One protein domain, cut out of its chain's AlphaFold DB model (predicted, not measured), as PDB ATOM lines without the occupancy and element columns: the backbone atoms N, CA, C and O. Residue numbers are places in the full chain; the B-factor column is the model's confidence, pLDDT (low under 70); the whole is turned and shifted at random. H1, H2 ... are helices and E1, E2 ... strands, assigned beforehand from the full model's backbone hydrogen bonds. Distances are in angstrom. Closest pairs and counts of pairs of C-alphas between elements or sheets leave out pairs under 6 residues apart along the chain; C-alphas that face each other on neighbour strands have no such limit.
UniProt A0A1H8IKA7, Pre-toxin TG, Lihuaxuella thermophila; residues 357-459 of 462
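This is residues 357 to 459 of the 462 residues of the protein "Pre-toxin TG" of Lihuaxuella thermophila (UniProt A0A1H8IKA7). A twisted four-stranded sheet has H2 across one face and H3 on the other, three layers with the sheet in the middle; beyond one end of the sheet, the small hairpin E3 and E4 packs with H1 in a second, smaller part. The printed part has 103 residues, with named elements in the order H1, H2, E1, E2, E3, E4, E5, E6, H3; the class is mixed. The large sheet runs E1, E2, E5, E6, antiparallel throughout. The whole is compact, with a radius of gyration of the C-alphas of 13.0 A and spans of 37 by 26 by 25 A.

After residues 357 to 368, with no named element, H1 covers residues 369 to 375, from C-alpha 369 at (34.129, 141.134, 96.524). H2 is residues 390 to 400, 15.3 A long. E1 is residues 402 to 404, E2 413 to 418, 17.3 A, E3 424 to 426, E4 429 to 431, E5 433 to 439, 20.3 A, and E6 442 to 447, 17.5 A. H3, residues 450 to 457, ends at C-alpha 457 (36.106, 120.583, 78.902).

E1 and E2 form a hairpin, with N 402 and O 416 at 2.8 A. E2 and E5 pair through N 436 and O 415, 2.8 A; hairpin E5 and E6 through N 437 and O 444, 2.8 A. H2 runs across the strands, 79 degrees to E6 on the local plane, at a height over the sheet of 8.1 A. H3, on the opposite face, has a height of 8.7 A. In hairpin E3 and E4, N 426 and O 429 are 2.9 A apart. E4 runs on into E5 at 70 degrees. The closest C-alphas of H1 and E3, Ile 373 and Ala 425, are 5.4 A apart. Every O i to N i+4 pair is within hydrogen-bond range in H1, H2 and H3.

The C-alphas farthest apart, Asn 366 and Glu 408, are 39.7 A apart. The printed part has no cut; the link H1 to H2 is long, 14 residues. Residues 408 to 411 have pLDDT under 70.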
ATOM      1  N   HIS A 357      17.852 131.170  89.991       89.25
ATOM      2  CA  HIS A 357      17.936 129.892  90.703       89.25
ATOM      3  C   HIS A 357      17.770 130.039  92.228       89.25
ATOM      4  O   HIS A 357      18.604 129.617  93.035       89.25
ATOM      5  N   GLY A 358      16.695 130.718  92.638       89.75
ATOM      6  CA  GLY A 358      16.412 130.999  94.049       89.75
ATOM      7  C   GLY A 358      17.428 131.933  94.719       89.75
ATOM      8  O   GLY A 358      17.567 131.902  95.936       89.75
ATOM      9  N   GLY A 359      18.185 132.718  93.943       91.88
ATOM     10  CA  GLY A 359      19.164 133.678  94.458       91.88
ATOM     11  C   GLY A 359      20.441 133.041  95.013       91.88
ATOM     12  O   GLY A 359      21.285 133.732  95.586       91.88
ATOM     13  N   LYS A 360      20.627 131.724  94.846       93.81
ATOM     14  CA  LYS A 360      21.748 130.990  95.459       93.81
ATOM     15  C   LYS A 360      23.112 131.493  95.003       93.81
ATOM     16  O   LYS A 360      24.030 131.506  95.817       93.81
ATOM     17  N   HIS A 361      23.223 131.969  93.767       96.06
ATOM     18  CA  HIS A 361      24.473 132.479  93.193       96.06
ATOM     19  C   HIS A 361      24.543 134.009  93.133       96.06
ATOM     20  O   HIS A 361      25.597 134.573  92.841       96.06
ATOM     21  N   VAL A 362      23.453 134.690  93.489       96.62
ATOM     22  CA  VAL A 362      23.400 136.152  93.557       96.62
ATOM     23  C   VAL A 362      24.211 136.621  94.778       96.62
ATOM     24  O   VAL A 362      24.041 136.058  95.874       96.62
ATOM     25  N   PRO A 363      25.132 137.591  94.623       95.44
ATOM     26  CA  PRO A 363      25.875 138.143  95.747       95.44
ATOM     27  C   PRO A 363      24.923 138.897  96.688       95.44
ATOM     28  O   PRO A 363      24.027 139.597  96.212       95.44
ATOM     29  N   PRO A 364      25.093 138.787  98.017       94.38
ATOM     30  CA  PRO A 364      24.362 139.633  98.949       94.38
ATOM     31  C   PRO A 364      24.628 141.122  98.671       94.38
ATOM     32  O   PRO A 364      25.756 141.478  98.308       94.38
ATOM     33  N   PRO A 365      23.629 141.998  98.873       92.88
ATOM     34  CA  PRO A 365      23.825 143.432  98.717       92.88
ATOM     35  C   PRO A 365      24.885 143.943  99.706       92.88
ATOM     36  O   PRO A 365      25.036 143.407 100.805       92.88
ATOM     37  N   ASN A 366      25.611 144.992  99.315       92.81
ATOM     38  CA  ASN A 366      26.600 145.701 100.143       92.81
ATOM     39  C   ASN A 366      27.801 144.870 100.629       92.81
ATOM     40  O   ASN A 366      28.526 145.305 101.521       92.81
ATOM     41  N   LYS A 367      28.042 143.687 100.055       95.31
ATOM     42  CA  LYS A 367      29.243 142.897 100.338       95.31
ATOM     43  C   LYS A 367      30.354 143.215  99.354       95.31
ATOM     44  O   LYS A 367      30.153 143.214  98.141       95.31
ATOM     45  N   SER A 368      31.546 143.461  99.886       97.12
ATOM     46  CA  SER A 368      32.748 143.616  99.074       97.12
ATOM     47  C   SER A 368      33.088 142.296  98.384       97.12
ATOM     48  O   SER A 368      32.809 141.208  98.892       97.12
ATOM     49  N   PHE A 369      33.760 142.358  97.235       97.62
ATOM     50  CA  PHE A 369      34.129 141.134  96.524       97.62
ATOM     51  C   PHE A 369      35.075 140.230  97.339       97.62
ATOM     52  O   PHE A 369      35.031 139.011  97.202       97.62
ATOM     53  N   LYS A 370      35.885 140.801  98.244       97.94
ATOM     54  CA  LYS A 370      36.726 140.032  99.177       97.94
ATOM     55  C   LYS A 370      35.886 139.182 100.138       97.94
ATOM     56  O   LYS A 370      36.207 138.018 100.348       97.94
ATOM     57  N   GLU A 371      34.798 139.735 100.674       97.50
ATOM     58  CA  GLU A 371      33.857 138.976 101.507       97.50
ATOM     59  C   GLU A 371      33.129 137.902 100.695       97.50
ATOM     60  O   GLU A 371      32.969 136.786 101.178       97.50
ATOM     61  N   ILE A 372      32.741 138.201  99.448       97.50
ATOM     62  CA  ILE A 372      32.134 137.209  98.546       97.50
ATOM     63  C   ILE A 372      33.059 136.003  98.357       97.50
ATOM     64  O   ILE A 372      32.605 134.869  98.470       97.50
ATOM     65  N   ILE A 373      34.353 136.233  98.127       98.06
ATOM     66  CA  ILE A 373      35.343 135.157  98.002       98.06
ATOM     67  C   ILE A 373      35.354 134.297  99.271       98.06
ATOM     68  O   ILE A 373      35.198 133.080  99.182       98.06
ATOM     69  N   GLU A 374      35.438 134.912 100.451       97.94
ATOM     70  CA  GLU A 374      35.416 134.194 101.733       97.94
ATOM     71  C   GLU A 374      34.139 133.359 101.918       97.94
ATOM     72  O   GLU A 374      34.185 132.217 102.379       97.94
ATOM     73  N   MET A 375      32.991 133.893 101.496       96.12
ATOM     74  CA  MET A 375      31.698 133.212 101.579       96.12
ATOM     75  C   MET A 375      31.597 131.961 100.700       96.12
ATOM     76  O   MET A 375      30.716 131.145 100.957       96.12
ATOM     77  N   THR A 376      32.463 131.794  99.697       97.31
ATOM     78  CA  THR A 376      32.451 130.635  98.781       97.31
ATOM     79  C   THR A 376      33.387 129.501  99.210       97.31
ATOM     80  O   THR A 376      33.400 128.455  98.570       97.31
ATOM     81  N   LYS A 377      34.164 129.673 100.287       97.19
ATOM     82  CA  LYS A 377      35.066 128.634 100.812       97.19
ATOM     83  C   LYS A 377      34.313 127.450 101.421       97.19
ATOM     84  O   LYS A 377      33.163 127.581 101.845       97.19
ATOM     85  N   ASN A 378      35.015 126.326 101.572       93.88
ATOM     86  CA  ASN A 378      34.563 125.134 102.301       93.88
ATOM     87  C   ASN A 378      33.276 124.524 101.719       93.88
ATOM     88  O   ASN A 378      32.354 124.180 102.456       93.88
ATOM     89  N   GLY A 379      33.191 124.436 100.388       89.69
ATOM     90  CA  GLY A 379      32.045 123.833  99.698       89.69
ATOM     91  C   GLY A 379      30.764 124.675  99.716       89.69
ATOM     92  O   GLY A 379      29.688 124.162  99.401       89.69
ATOM     93  N   LYS A 380      30.846 125.959 100.084       95.62
ATOM     94  CA  LYS A 380      29.711 126.887 100.001       95.62
ATOM     95  C   LYS A 380      29.402 127.254  98.539       95.62
ATOM     96  O   LYS A 380      30.292 127.196  97.690       95.62
ATOM     97  N   PRO A 381      28.152 127.650  98.219       96.62
ATOM     98  CA  PRO A 381      27.763 127.967  96.846       96.62
ATOM     99  C   PRO A 381      28.615 129.083  96.239       96.62
ATOM    100  O   PRO A 381      28.842 130.103  96.889       96.62
ATOM    101  N   ALA A 382      29.007 128.915  94.976       97.88
ATOM    102  CA  ALA A 382      29.651 129.959  94.187       97.88
ATOM    103  C   ALA A 382      28.768 131.214  94.087       97.88
ATOM    104  O   ALA A 382      27.535 131.125  94.127       97.88
ATOM    105  N   LYS A 383      29.394 132.380  93.939       98.12
ATOM    106  CA  LYS A 383      28.717 133.683  93.920       98.12
ATOM    107  C   LYS A 383      29.282 134.575  92.825       98.12
ATOM    108  O   LYS A 383      30.500 134.651  92.660       98.12
ATOM    109  N   TYR A 384      28.412 135.283  92.112       98.25
ATOM    110  CA  TYR A 384      28.838 136.294  91.144       98.25
ATOM    111  C   TYR A 384      29.490 137.501  91.826       98.25
ATOM    112  O   TYR A 384      29.264 137.779  93.006       98.25
ATOM    113  N   LYS A 385      30.315 138.229  91.072       97.69
ATOM    114  CA  LYS A 385      30.905 139.495  91.511       97.69
ATOM    115  C   LYS A 385      29.794 140.557  91.627       97.69
ATOM    116  O   LYS A 385      28.949 140.642  90.735       97.69
ATOM    117  N   PRO A 386      29.773 141.373  92.699       97.00
ATOM    118  CA  PRO A 386      28.812 142.466  92.827       97.00
ATOM    119  C   PRO A 386      28.860 143.420  91.626       97.00
ATOM    120  O   PRO A 386      29.946 143.754  91.150       97.00
ATOM    121  N   GLY A 387      27.690 143.860  91.157       94.75
ATOM    122  CA  GLY A 387      27.552 144.798  90.034       94.75
ATOM    123  C   GLY A 387      27.523 144.161  88.641       94.75
ATOM    124  O   GLY A 387      27.358 144.883  87.664       94.75
ATOM    125  N   ILE A 388      27.654 142.837  88.528       95.31
ATOM    126  CA  ILE A 388      27.485 142.134  87.251       95.31
ATOM    127  C   ILE A 388      26.003 141.928  86.939       95.31
ATOM    128  O   ILE A 388      25.222 141.513  87.798       95.31
ATOM    129  N   ASP A 389      25.642 142.154  85.678       96.88
ATOM    130  CA  ASP A 389      24.366 141.729  85.110       96.88
ATOM    131  C   ASP A 389      24.389 140.212  84.864       96.88
ATOM    132  O   ASP A 389      24.890 139.731  83.845       96.88
ATOM    133  N   ILE A 390      23.898 139.458  85.855       97.19
ATOM    134  CA  ILE A 390      23.929 137.988  85.872       97.19
ATOM    135  C   ILE A 390      23.149 137.406  84.690       97.19
ATOM    136  O   ILE A 390      23.619 136.470  84.047       97.19
ATOM    137  N   GLU A 391      21.971 137.955  84.391       96.62
ATOM    138  CA  GLU A 391      21.145 137.459  83.290       96.62
ATOM    139  C   GLU A 391      21.874 137.617  81.958       96.62
ATOM    140  O   GLU A 391      21.950 136.666  81.175       96.62
ATOM    141  N   LYS A 392      22.464 138.792  81.719       96.00
ATOM    142  CA  LYS A 392      23.206 139.058  80.489       96.00
ATOM    143  C   LYS A 392      24.379 138.095  80.305       96.00
ATOM    144  O   LYS A 392      24.506 137.516  79.227       96.00
ATOM    145  N   ILE A 393      25.202 137.882  81.338       96.94
ATOM    146  CA  ILE A 393      26.364 136.985  81.218       96.94
ATOM    147  C   ILE A 393      25.955 135.515  81.080       96.94
ATOM    148  O   ILE A 393      26.609 134.767  80.362       96.94
ATOM    149  N   GLU A 394      24.857 135.085  81.707       96.75
ATOM    150  CA  GLU A 394      24.357 133.716  81.560       96.75
ATOM    151  C   GLU A 394      23.761 133.477  80.172       96.75
ATOM    152  O   GLU A 394      23.957 132.407  79.597       96.75
ATOM    153  N   ARG A 395      23.084 134.475  79.594       94.88
ATOM    154  CA  ARG A 395      22.617 134.419  78.202       94.88
ATOM    155  C   ARG A 395      23.782 134.383  77.220       94.88
ATOM    156  O   ARG A 395      23.763 133.563  76.306       94.88
ATOM    157  N   GLU A 396      24.809 135.200  77.435       94.06
ATOM    158  CA  GLU A 396      26.027 135.181  76.621       94.06
ATOM    159  C   GLU A 396      26.759 133.837  76.721       94.06
ATOM    160  O   GLU A 396      27.125 133.245  75.704       94.06
ATOM    161  N   ALA A 397      26.915 133.310  77.935       95.12
ATOM    162  CA  ALA A 397      27.495 131.997  78.175       95.12
ATOM    163  C   ALA A 397      26.667 130.873  77.536       95.12
ATOM    164  O   ALA A 397      27.223 129.892  77.042       95.12
ATOM    165  N   TRP A 398      25.342 131.005  77.500       94.31
ATOM    166  CA  TRP A 398      24.473 130.052  76.818       94.31
ATOM    167  C   TRP A 398      24.559 130.156  75.289       94.31
ATOM    168  O   TRP A 398      24.493 129.140  74.596       94.31
ATOM    169  N   GLU A 399      24.750 131.351  74.738       91.50
ATOM    170  CA  GLU A 399      24.922 131.551  73.298       91.50
ATOM    171  C   GLU A 399      26.290 131.043  72.819       91.50
ATOM    172  O   GLU A 399      26.357 130.209  71.915       91.50
ATOM    173  N   LYS A 400      27.374 131.499  73.459       92.62
ATOM    174  CA  LYS A 400      28.763 131.310  73.002       92.62
ATOM    175  C   LYS A 400      29.504 130.154  73.676       92.62
ATOM    176  O   LYS A 400      30.589 129.782  73.236       92.62
ATOM    177  N   GLY A 401      28.959 129.609  74.760       94.56
ATOM    178  CA  GLY A 401      29.629 128.582  75.549       94.56
ATOM    179  C   GLY A 401      29.773 127.247  74.821       94.56
ATOM    180  O   GLY A 401      29.006 126.897  73.922       94.56
ATOM    181  N   ILE A 402      30.756 126.476  75.276       93.94
ATOM    182  CA  ILE A 402      31.070 125.135  74.796       93.94
ATOM    183  C   ILE A 402      30.085 124.153  75.424       93.94
ATOM    184  O   ILE A 402      30.009 124.050  76.650       93.94
ATOM    185  N   GLU A 403      29.351 123.417  74.593       92.38
ATOM    186  CA  GLU A 403      28.438 122.379  75.068       92.38
ATOM    187  C   GLU A 403      29.212 121.164  75.598       92.38
ATOM    188  O   GLU A 403      30.130 120.639  74.960       92.38
ATOM    189  N   VAL A 404      28.849 120.730  76.803       93.56
ATOM    190  CA  VAL A 404      29.494 119.616  77.503       93.56
ATOM    191  C   VAL A 404      28.457 118.608  77.963       93.56
ATOM    192  O   VAL A 404      27.336 118.961  78.326       93.56
ATOM    193  N   ASN A 405      28.846 117.335  77.990       87.12
ATOM    194  CA  ASN A 405      27.990 116.275  78.496       87.12
ATOM    195  C   ASN A 405      27.853 116.383  80.035       87.12
ATOM    196  O   ASN A 405      28.857 116.216  80.745       87.12
ATOM    197  N   PRO A 406      26.637 116.608  80.576       82.44
ATOM    198  CA  PRO A 406      26.408 116.689  82.021       82.44
ATOM    199  C   PRO A 406      26.638 115.362  82.761       82.44
ATOM    200  O   PRO A 406      26.790 115.353  83.984       82.44
ATOM    201  N   GLY A 407      26.689 114.239  82.040       78.19
ATOM    202  CA  GLY A 407      26.634 112.886  82.594       78.19
ATOM    203  C   GLY A 407      25.238 112.266  82.468       78.19
ATOM    204  O   GLY A 407      24.282 112.915  82.046       78.19
ATOM    205  N   GLU A 408      25.120 110.977  82.799       61.62
ATOM    206  CA  GLU A 408      23.873 110.226  82.611       61.62
ATOM    207  C   GLU A 408      22.711 110.759  83.473       61.62
ATOM    208  O   GLU A 408      22.861 111.038  84.662       61.62
ATOM    209  N   GLY A 409      21.509 110.799  82.884       56.84
ATOM    210  CA  GLY A 409      20.250 110.756  83.637       56.84
ATOM    211  C   GLY A 409      19.522 112.080  83.869       56.84
ATOM    212  O   GLY A 409      18.489 112.076  84.537       56.84
ATOM    213  N   LYS A 410      19.986 113.201  83.315       58.06
ATOM    214  CA  LYS A 410      19.254 114.471  83.385       58.06
ATOM    215  C   LYS A 410      19.120 115.038  81.979       58.06
ATOM    216  O   LYS A 410      20.124 115.213  81.301       58.06
ATOM    217  N   GLY A 411      17.896 115.338  81.541       62.72
ATOM    218  CA  GLY A 411      17.607 116.078  80.298       62.72
ATOM    219  C   GLY A 411      18.053 117.546  80.364       62.72
ATOM    220  O   GLY A 411      17.346 118.443  79.919       62.72
ATOM    221  N   THR A 412      19.186 117.785  81.014       82.56
ATOM    222  CA  THR A 412      19.854 119.060  81.206       82.56
ATOM    223  C   THR A 412      20.934 119.180  80.150       82.56
ATOM    224  O   THR A 412      21.666 118.220  79.928       82.56
ATOM    225  N   ARG A 413      21.075 120.348  79.534       90.00
ATOM    226  CA  ARG A 413      22.236 120.672  78.696       90.00
ATOM    227  C   ARG A 413      23.119 121.643  79.444       90.00
ATOM    228  O   ARG A 413      22.603 122.578  80.055       90.00
ATOM    229  N   TRP A 414      24.421 121.409  79.425       94.19
ATOM    230  CA  TRP A 414      25.385 122.265  80.102       94.19
ATOM    231  C   TRP A 414      26.271 122.943  79.071       94.19
ATOM    232  O   TRP A 414      26.760 122.301  78.142       94.19
ATOM    233  N   LYS A 415      26.502 124.238  79.267       95.44
ATOM    234  CA  LYS A 415      27.526 124.991  78.552       95.44
ATOM    235  C   LYS A 415      28.518 125.577  79.538       95.44
ATOM    236  O   LYS A 415      28.137 125.994  80.631       95.44
ATOM    237  N   ILE A 416      29.784 125.588  79.153       97.50
ATOM    238  CA  ILE A 416      30.856 126.236  79.907       97.50
ATOM    239  C   ILE A 416      31.485 127.333  79.062       97.50
ATOM    240  O   ILE A 416      31.579 127.205  77.843       97.50
ATOM    241  N   ILE A 417      31.926 128.404  79.705       97.62
ATOM    242  CA  ILE A 417      32.621 129.496  79.029       97.62
ATOM    243  C   ILE A 417      33.727 130.044  79.926       97.62
ATOM    244  O   ILE A 417      33.618 130.037  81.157       97.62
ATOM    245  N   GLU A 418      34.791 130.501  79.283       98.06
ATOM    246  CA  GLU A 418      35.826 131.349  79.855       98.06
ATOM    247  C   GLU A 418      35.586 132.777  79.359       98.06
ATOM    248  O   GLU A 418      35.420 132.986  78.160       98.06
ATOM    249  N   LEU A 419      35.522 133.736  80.278       97.19
ATOM    250  CA  LEU A 419      35.290 135.149  79.982       97.19
ATOM    251  C   LEU A 419      36.581 135.955  80.166       97.19
ATOM    252  O   LEU A 419      37.503 135.519  80.856       97.19
ATOM    253  N   ASP A 420      36.639 137.148  79.577       96.56
ATOM    254  CA  ASP A 420      37.834 138.003  79.644       96.56
ATOM    255  C   ASP A 420      38.080 138.555  81.059       96.56
ATOM    256  O   ASP A 420      39.219 138.775  81.473       96.56
ATOM    257  N   GLU A 421      37.007 138.731  81.835       97.00
ATOM    258  CA  GLU A 421      37.048 139.300  83.178       97.00
ATOM    259  C   GLU A 421      36.621 138.312  84.271       97.00
ATOM    260  O   GLU A 421      35.930 137.317  84.052       97.00
ATOM    261  N   VAL A 422      37.002 138.628  85.512       98.12
ATOM    262  CA  VAL A 422      36.547 137.894  86.698       98.12
ATOM    263  C   VAL A 422      35.050 138.121  86.912       98.12
ATOM    264  O   VAL A 422      34.632 139.219  87.292       98.12
ATOM    265  N   VAL A 423      34.265 137.053  86.766       97.94
ATOM    266  CA  VAL A 423      32.801 137.079  86.901       97.94
ATOM    267  C   VAL A 423      32.286 136.700  88.279       97.94
ATOM    268  O   VAL A 423      31.145 136.997  88.629       97.94
ATOM    269  N   GLY A 424      33.105 136.057  89.104       98.12
ATOM    270  CA  GLY A 424      32.671 135.667  90.433       98.12
ATOM    271  C   GLY A 424      33.730 134.945  91.233       98.12
ATOM    272  O   GLY A 424      34.928 135.054  90.964       98.12
ATOM    273  N   ALA A 425      33.267 134.222  92.242       98.44
ATOM    274  CA  ALA A 425      34.091 133.378  93.076       98.44
ATOM    275  C   ALA A 425      33.466 131.991  93.248       98.44
ATOM    276  O   ALA A 425      32.244 131.849  93.337       98.44
ATOM    277  N   SER A 426      34.325 130.980  93.301       98.25
ATOM    278  CA  SER A 426      33.977 129.595  93.597       98.25
ATOM    279  C   SER A 426      35.108 128.981  94.416       98.25
ATOM    280  O   SER A 426      36.277 129.248  94.141       98.25
ATOM    281  N   ASP A 427      34.762 128.217  95.450       97.50
ATOM    282  CA  ASP A 427      35.711 127.566  96.364       97.50
ATOM    283  C   ASP A 427      36.791 128.506  96.936       97.50
ATOM    284  O   ASP A 427      37.978 128.188  97.009       97.50
ATOM    285  N   GLY A 428      36.398 129.731  97.296       97.75
ATOM    286  CA  GLY A 428      37.325 130.717  97.851       97.75
ATOM    287  C   GLY A 428      38.277 131.349  96.844       97.75
ATOM    288  O   GLY A 428      39.224 132.022  97.253       97.75
ATOM    289  N   GLN A 429      38.046 131.164  95.545       97.88
ATOM    290  CA  GLN A 429      38.911 131.666  94.484       97.88
ATOM    291  C   GLN A 429      38.121 132.522  93.504       97.88
ATOM    292  O   GLN A 429      36.986 132.209  93.151       97.88
ATOM    293  N   LYS A 430      38.738 133.615  93.044       98.38
ATOM    294  CA  LYS A 430      38.213 134.406  91.927       98.38
ATOM    295  C   LYS A 430      38.206 133.543  90.673       98.38
ATOM    296  O   LYS A 430      39.150 132.796  90.439       98.38
ATOM    297  N   THR A 431      37.181 133.687  89.849       98.38
ATOM    298  CA  THR A 431      37.079 132.930  88.608       98.38
ATOM    299  C   THR A 431      36.502 133.770  87.477       98.38
ATOM    300  O   THR A 431      35.621 134.609  87.680       98.38
ATOM    301  N   LYS A 432      37.031 133.523  86.282       98.50
ATOM    302  CA  LYS A 432      36.513 133.988  84.991       98.50
ATOM    303  C   LYS A 432      35.737 132.894  84.244       98.50
ATOM    304  O   LYS A 432      35.272 133.106  83.131       98.50
ATOM    305  N   TYR A 433      35.614 131.713  84.849       98.50
ATOM    306  CA  TYR A 433      34.936 130.558  84.275       98.50
ATOM    307  C   TYR A 433      33.531 130.428  84.860       98.50
ATOM    308  O   TYR A 433      33.328 130.605  86.067       98.50
ATOM    309  N   MET A 434      32.560 130.064  84.029       98.00
ATOM    310  CA  MET A 434      31.196 129.786  84.482       98.00
ATOM    311  C   MET A 434      30.566 128.610  83.741       98.00
ATOM    312  O   MET A 434      30.961 128.265  82.623       98.00
ATOM    313  N   ARG A 435      29.564 128.003  84.382       97.50
ATOM    314  CA  ARG A 435      28.678 126.998  83.792       97.50
ATOM    315  C   ARG A 435      27.264 127.554  83.718       97.50
ATOM    316  O   ARG A 435      26.786 128.133  84.692       97.50
ATOM    317  N   VAL A 436      26.582 127.298  82.606       96.50
ATOM    318  CA  VAL A 436      25.142 127.511  82.447       96.50
ATOM    319  C   VAL A 436      24.456 126.180  82.202       96.50
ATOM    320  O   VAL A 436      24.920 125.352  81.417       96.50
ATOM    321  N   GLU A 437      23.341 125.984  82.887       94.75
ATOM    322  CA  GLU A 437      22.506 124.800  82.809       94.75
ATOM    323  C   GLU A 437      21.158 125.161  82.196       94.75
ATOM    324  O   GLU A 437      20.483 126.088  82.642       94.75
ATOM    325  N   TYR A 438      20.746 124.394  81.193       92.25
ATOM    326  CA  TYR A 438      19.444 124.506  80.557       92.25
ATOM    327  C   TYR A 438      18.576 123.314  80.936       92.25
ATOM    328  O   TYR A 438      18.915 122.164  80.642       92.25
ATOM    329  N   SER A 439      17.434 123.592  81.558       90.38
ATOM    330  CA  SER A 439      16.438 122.589  81.941       90.38
ATOM    331  C   SER A 439      15.037 123.181  81.878       90.38
ATOM    332  O   SER A 439      14.845 124.313  82.311       90.38
ATOM    333  N   ALA A 440      14.058 122.429  81.365       88.56
ATOM    334  CA  ALA A 440      12.660 122.872  81.286       88.56
ATOM    335  C   ALA A 440      12.493 124.287  80.676       88.56
ATOM    336  O   ALA A 440      11.807 125.145  81.231       88.56
ATOM    337  N   ASN A 441      13.167 124.545  79.547       90.69
ATOM    338  CA  ASN A 441      13.201 125.849  78.865       90.69
ATOM    339  C   ASN A 441      13.674 127.027  79.739       90.69
ATOM    340  O   ASN A 441      13.282 128.173  79.525       90.69
ATOM    341  N   THR A 442      14.488 126.741  80.754       93.62
ATOM    342  CA  THR A 442      15.010 127.740  81.681       93.62
ATOM    343  C   THR A 442      16.520 127.584  81.815       93.62
ATOM    344  O   THR A 442      17.003 126.483  82.093       93.62
ATOM    345  N   ILE A 443      17.253 128.680  81.624       95.62
ATOM    346  CA  ILE A 443      18.682 128.777  81.912       95.62
ATOM    347  C   ILE A 443      18.925 129.350  83.304       95.62
ATOM    348  O   ILE A 443      18.204 130.235  83.769       95.62
ATOM    349  N   HIS A 444      19.952 128.819  83.954       96.19
ATOM    350  CA  HIS A 444      20.573 129.392  85.140       96.19
ATOM    351  C   HIS A 444      22.040 128.977  85.184       96.19
ATOM    352  O   HIS A 444      22.399 127.904  84.694       96.19
ATOM    353  N   GLY A 445      22.892 129.797  85.781       96.38
ATOM    354  CA  GLY A 445      24.321 129.550  85.821       96.38
ATOM    355  C   GLY A 445      24.953 129.839  87.169       96.38
ATOM    356  O   GLY A 445      24.315 130.260  88.135       96.38
ATOM    357  N   HIS A 446      26.245 129.541  87.234       97.75
ATOM    358  CA  HIS A 446      27.099 129.919  88.350       97.75
ATOM    359  C   HIS A 446      28.570 129.951  87.932       97.75
ATOM    360  O   HIS A 446      28.981 129.226  87.015       97.75
ATOM    361  N   PRO A 447      29.387 130.753  88.632       98.25
ATOM    362  CA  PRO A 447      30.834 130.683  88.505       98.25
ATOM    363  C   PRO A 447      31.350 129.301  88.925       98.25
ATOM    364  O   PRO A 447      30.880 128.723  89.906       98.25
ATOM    365  N   ILE A 448      32.350 128.791  88.211       98.38
ATOM    366  CA  ILE A 448      33.006 127.506  88.498       98.38
ATOM    367  C   ILE A 448      34.510 127.710  88.651       98.38
ATOM    368  O   ILE A 448      35.055 128.714  88.196       98.38
ATOM    369  N   THR A 449      35.206 126.779  89.292       98.19
ATOM    370  CA  THR A 449      36.672 126.843  89.382       98.19
ATOM    371  C   THR A 449      37.322 126.494  88.040       98.19
ATOM    372  O   THR A 449      36.729 125.827  87.190       98.19
ATOM    373  N   GLU A 450      38.580 126.895  87.845       97.88
ATOM    374  CA  GLU A 450      39.350 126.502  86.656       97.88
ATOM    375  C   GLU A 450      39.506 124.978  86.543       97.88
ATOM    376  O   GLU A 450      39.455 124.408  85.451       97.88
ATOM    377  N   SER A 451      39.675 124.291  87.676       97.12
ATOM    378  CA  SER A 451      39.787 122.831  87.710       97.12
ATOM    379  C   SER A 451      38.486 122.155  87.274       97.12
ATOM    380  O   SER A 451      38.525 121.185  86.511       97.12
ATOM    381  N   GLU A 452      37.332 122.689  87.686       96.69
ATOM    382  CA  GLU A 452      36.023 122.231  87.225       96.69
ATOM    383  C   GLU A 452      35.822 122.515  85.733       96.69
ATOM    384  O   GLU A 452      35.416 121.611  85.000       96.69
ATOM    385  N   TYR A 453      36.189 123.708  85.259       97.50
ATOM    386  CA  TYR A 453      36.153 124.055  83.837       97.50
ATOM    387  C   TYR A 453      36.969 123.065  82.996       97.50
ATOM    388  O   TYR A 453      36.431 122.435  82.087       97.50
ATOM    389  N   LYS A 454      38.236 122.820  83.357       96.88
ATOM    390  CA  LYS A 454      39.107 121.846  82.672       96.88
ATOM    391  C   LYS A 454      38.548 120.422  82.723       96.88
ATOM    392  O   LYS A 454      38.700 119.665  81.765       96.88
ATOM    393  N   LYS A 455      37.895 120.030  83.823       95.44
ATOM    394  CA  LYS A 455      37.246 118.715  83.952       95.44
ATOM    395  C   LYS A 455      36.039 118.583  83.023       95.44
ATOM    396  O   LYS A 455      35.866 117.528  82.414       95.44
ATOM    397  N   LEU A 456      35.217 119.625  82.919       94.69
ATOM    398  CA  LEU A 456      34.058 119.664  82.027       94.69
ATOM    399  C   LEU A 456      34.476 119.758  80.559       94.69
ATOM    400  O   LEU A 456      33.864 119.106  79.719       94.69
ATOM    401  N   LEU A 457      35.567 120.461  80.255       94.75
ATOM    402  CA  LEU A 457      36.106 120.583  78.902       94.75
ATOM    403  C   LEU A 457      36.493 119.222  78.298       94.75
ATOM    404  O   LEU A 457      36.286 118.989  77.112       94.75
ATOM    405  N   LYS A 458      36.954 118.273  79.122       92.88
ATOM    406  CA  LYS A 458      37.211 116.879  78.698       92.88
ATOM    407  C   LYS A 458      35.943 116.109  78.298       92.88
ATOM    408  O   LYS A 458      36.047 115.014  77.760       92.88
ATOM    409  N   ARG A 459      34.758 116.648  78.591       88.69
ATOM    410  CA  ARG A 459      33.440 116.082  78.257       88.69
ATOM    411  C   ARG A 459      32.747 116.858  77.135       88.69
ATOM    412  O   ARG A 459      31.523 116.783  77.021       88.69
TER     413      ARG A 459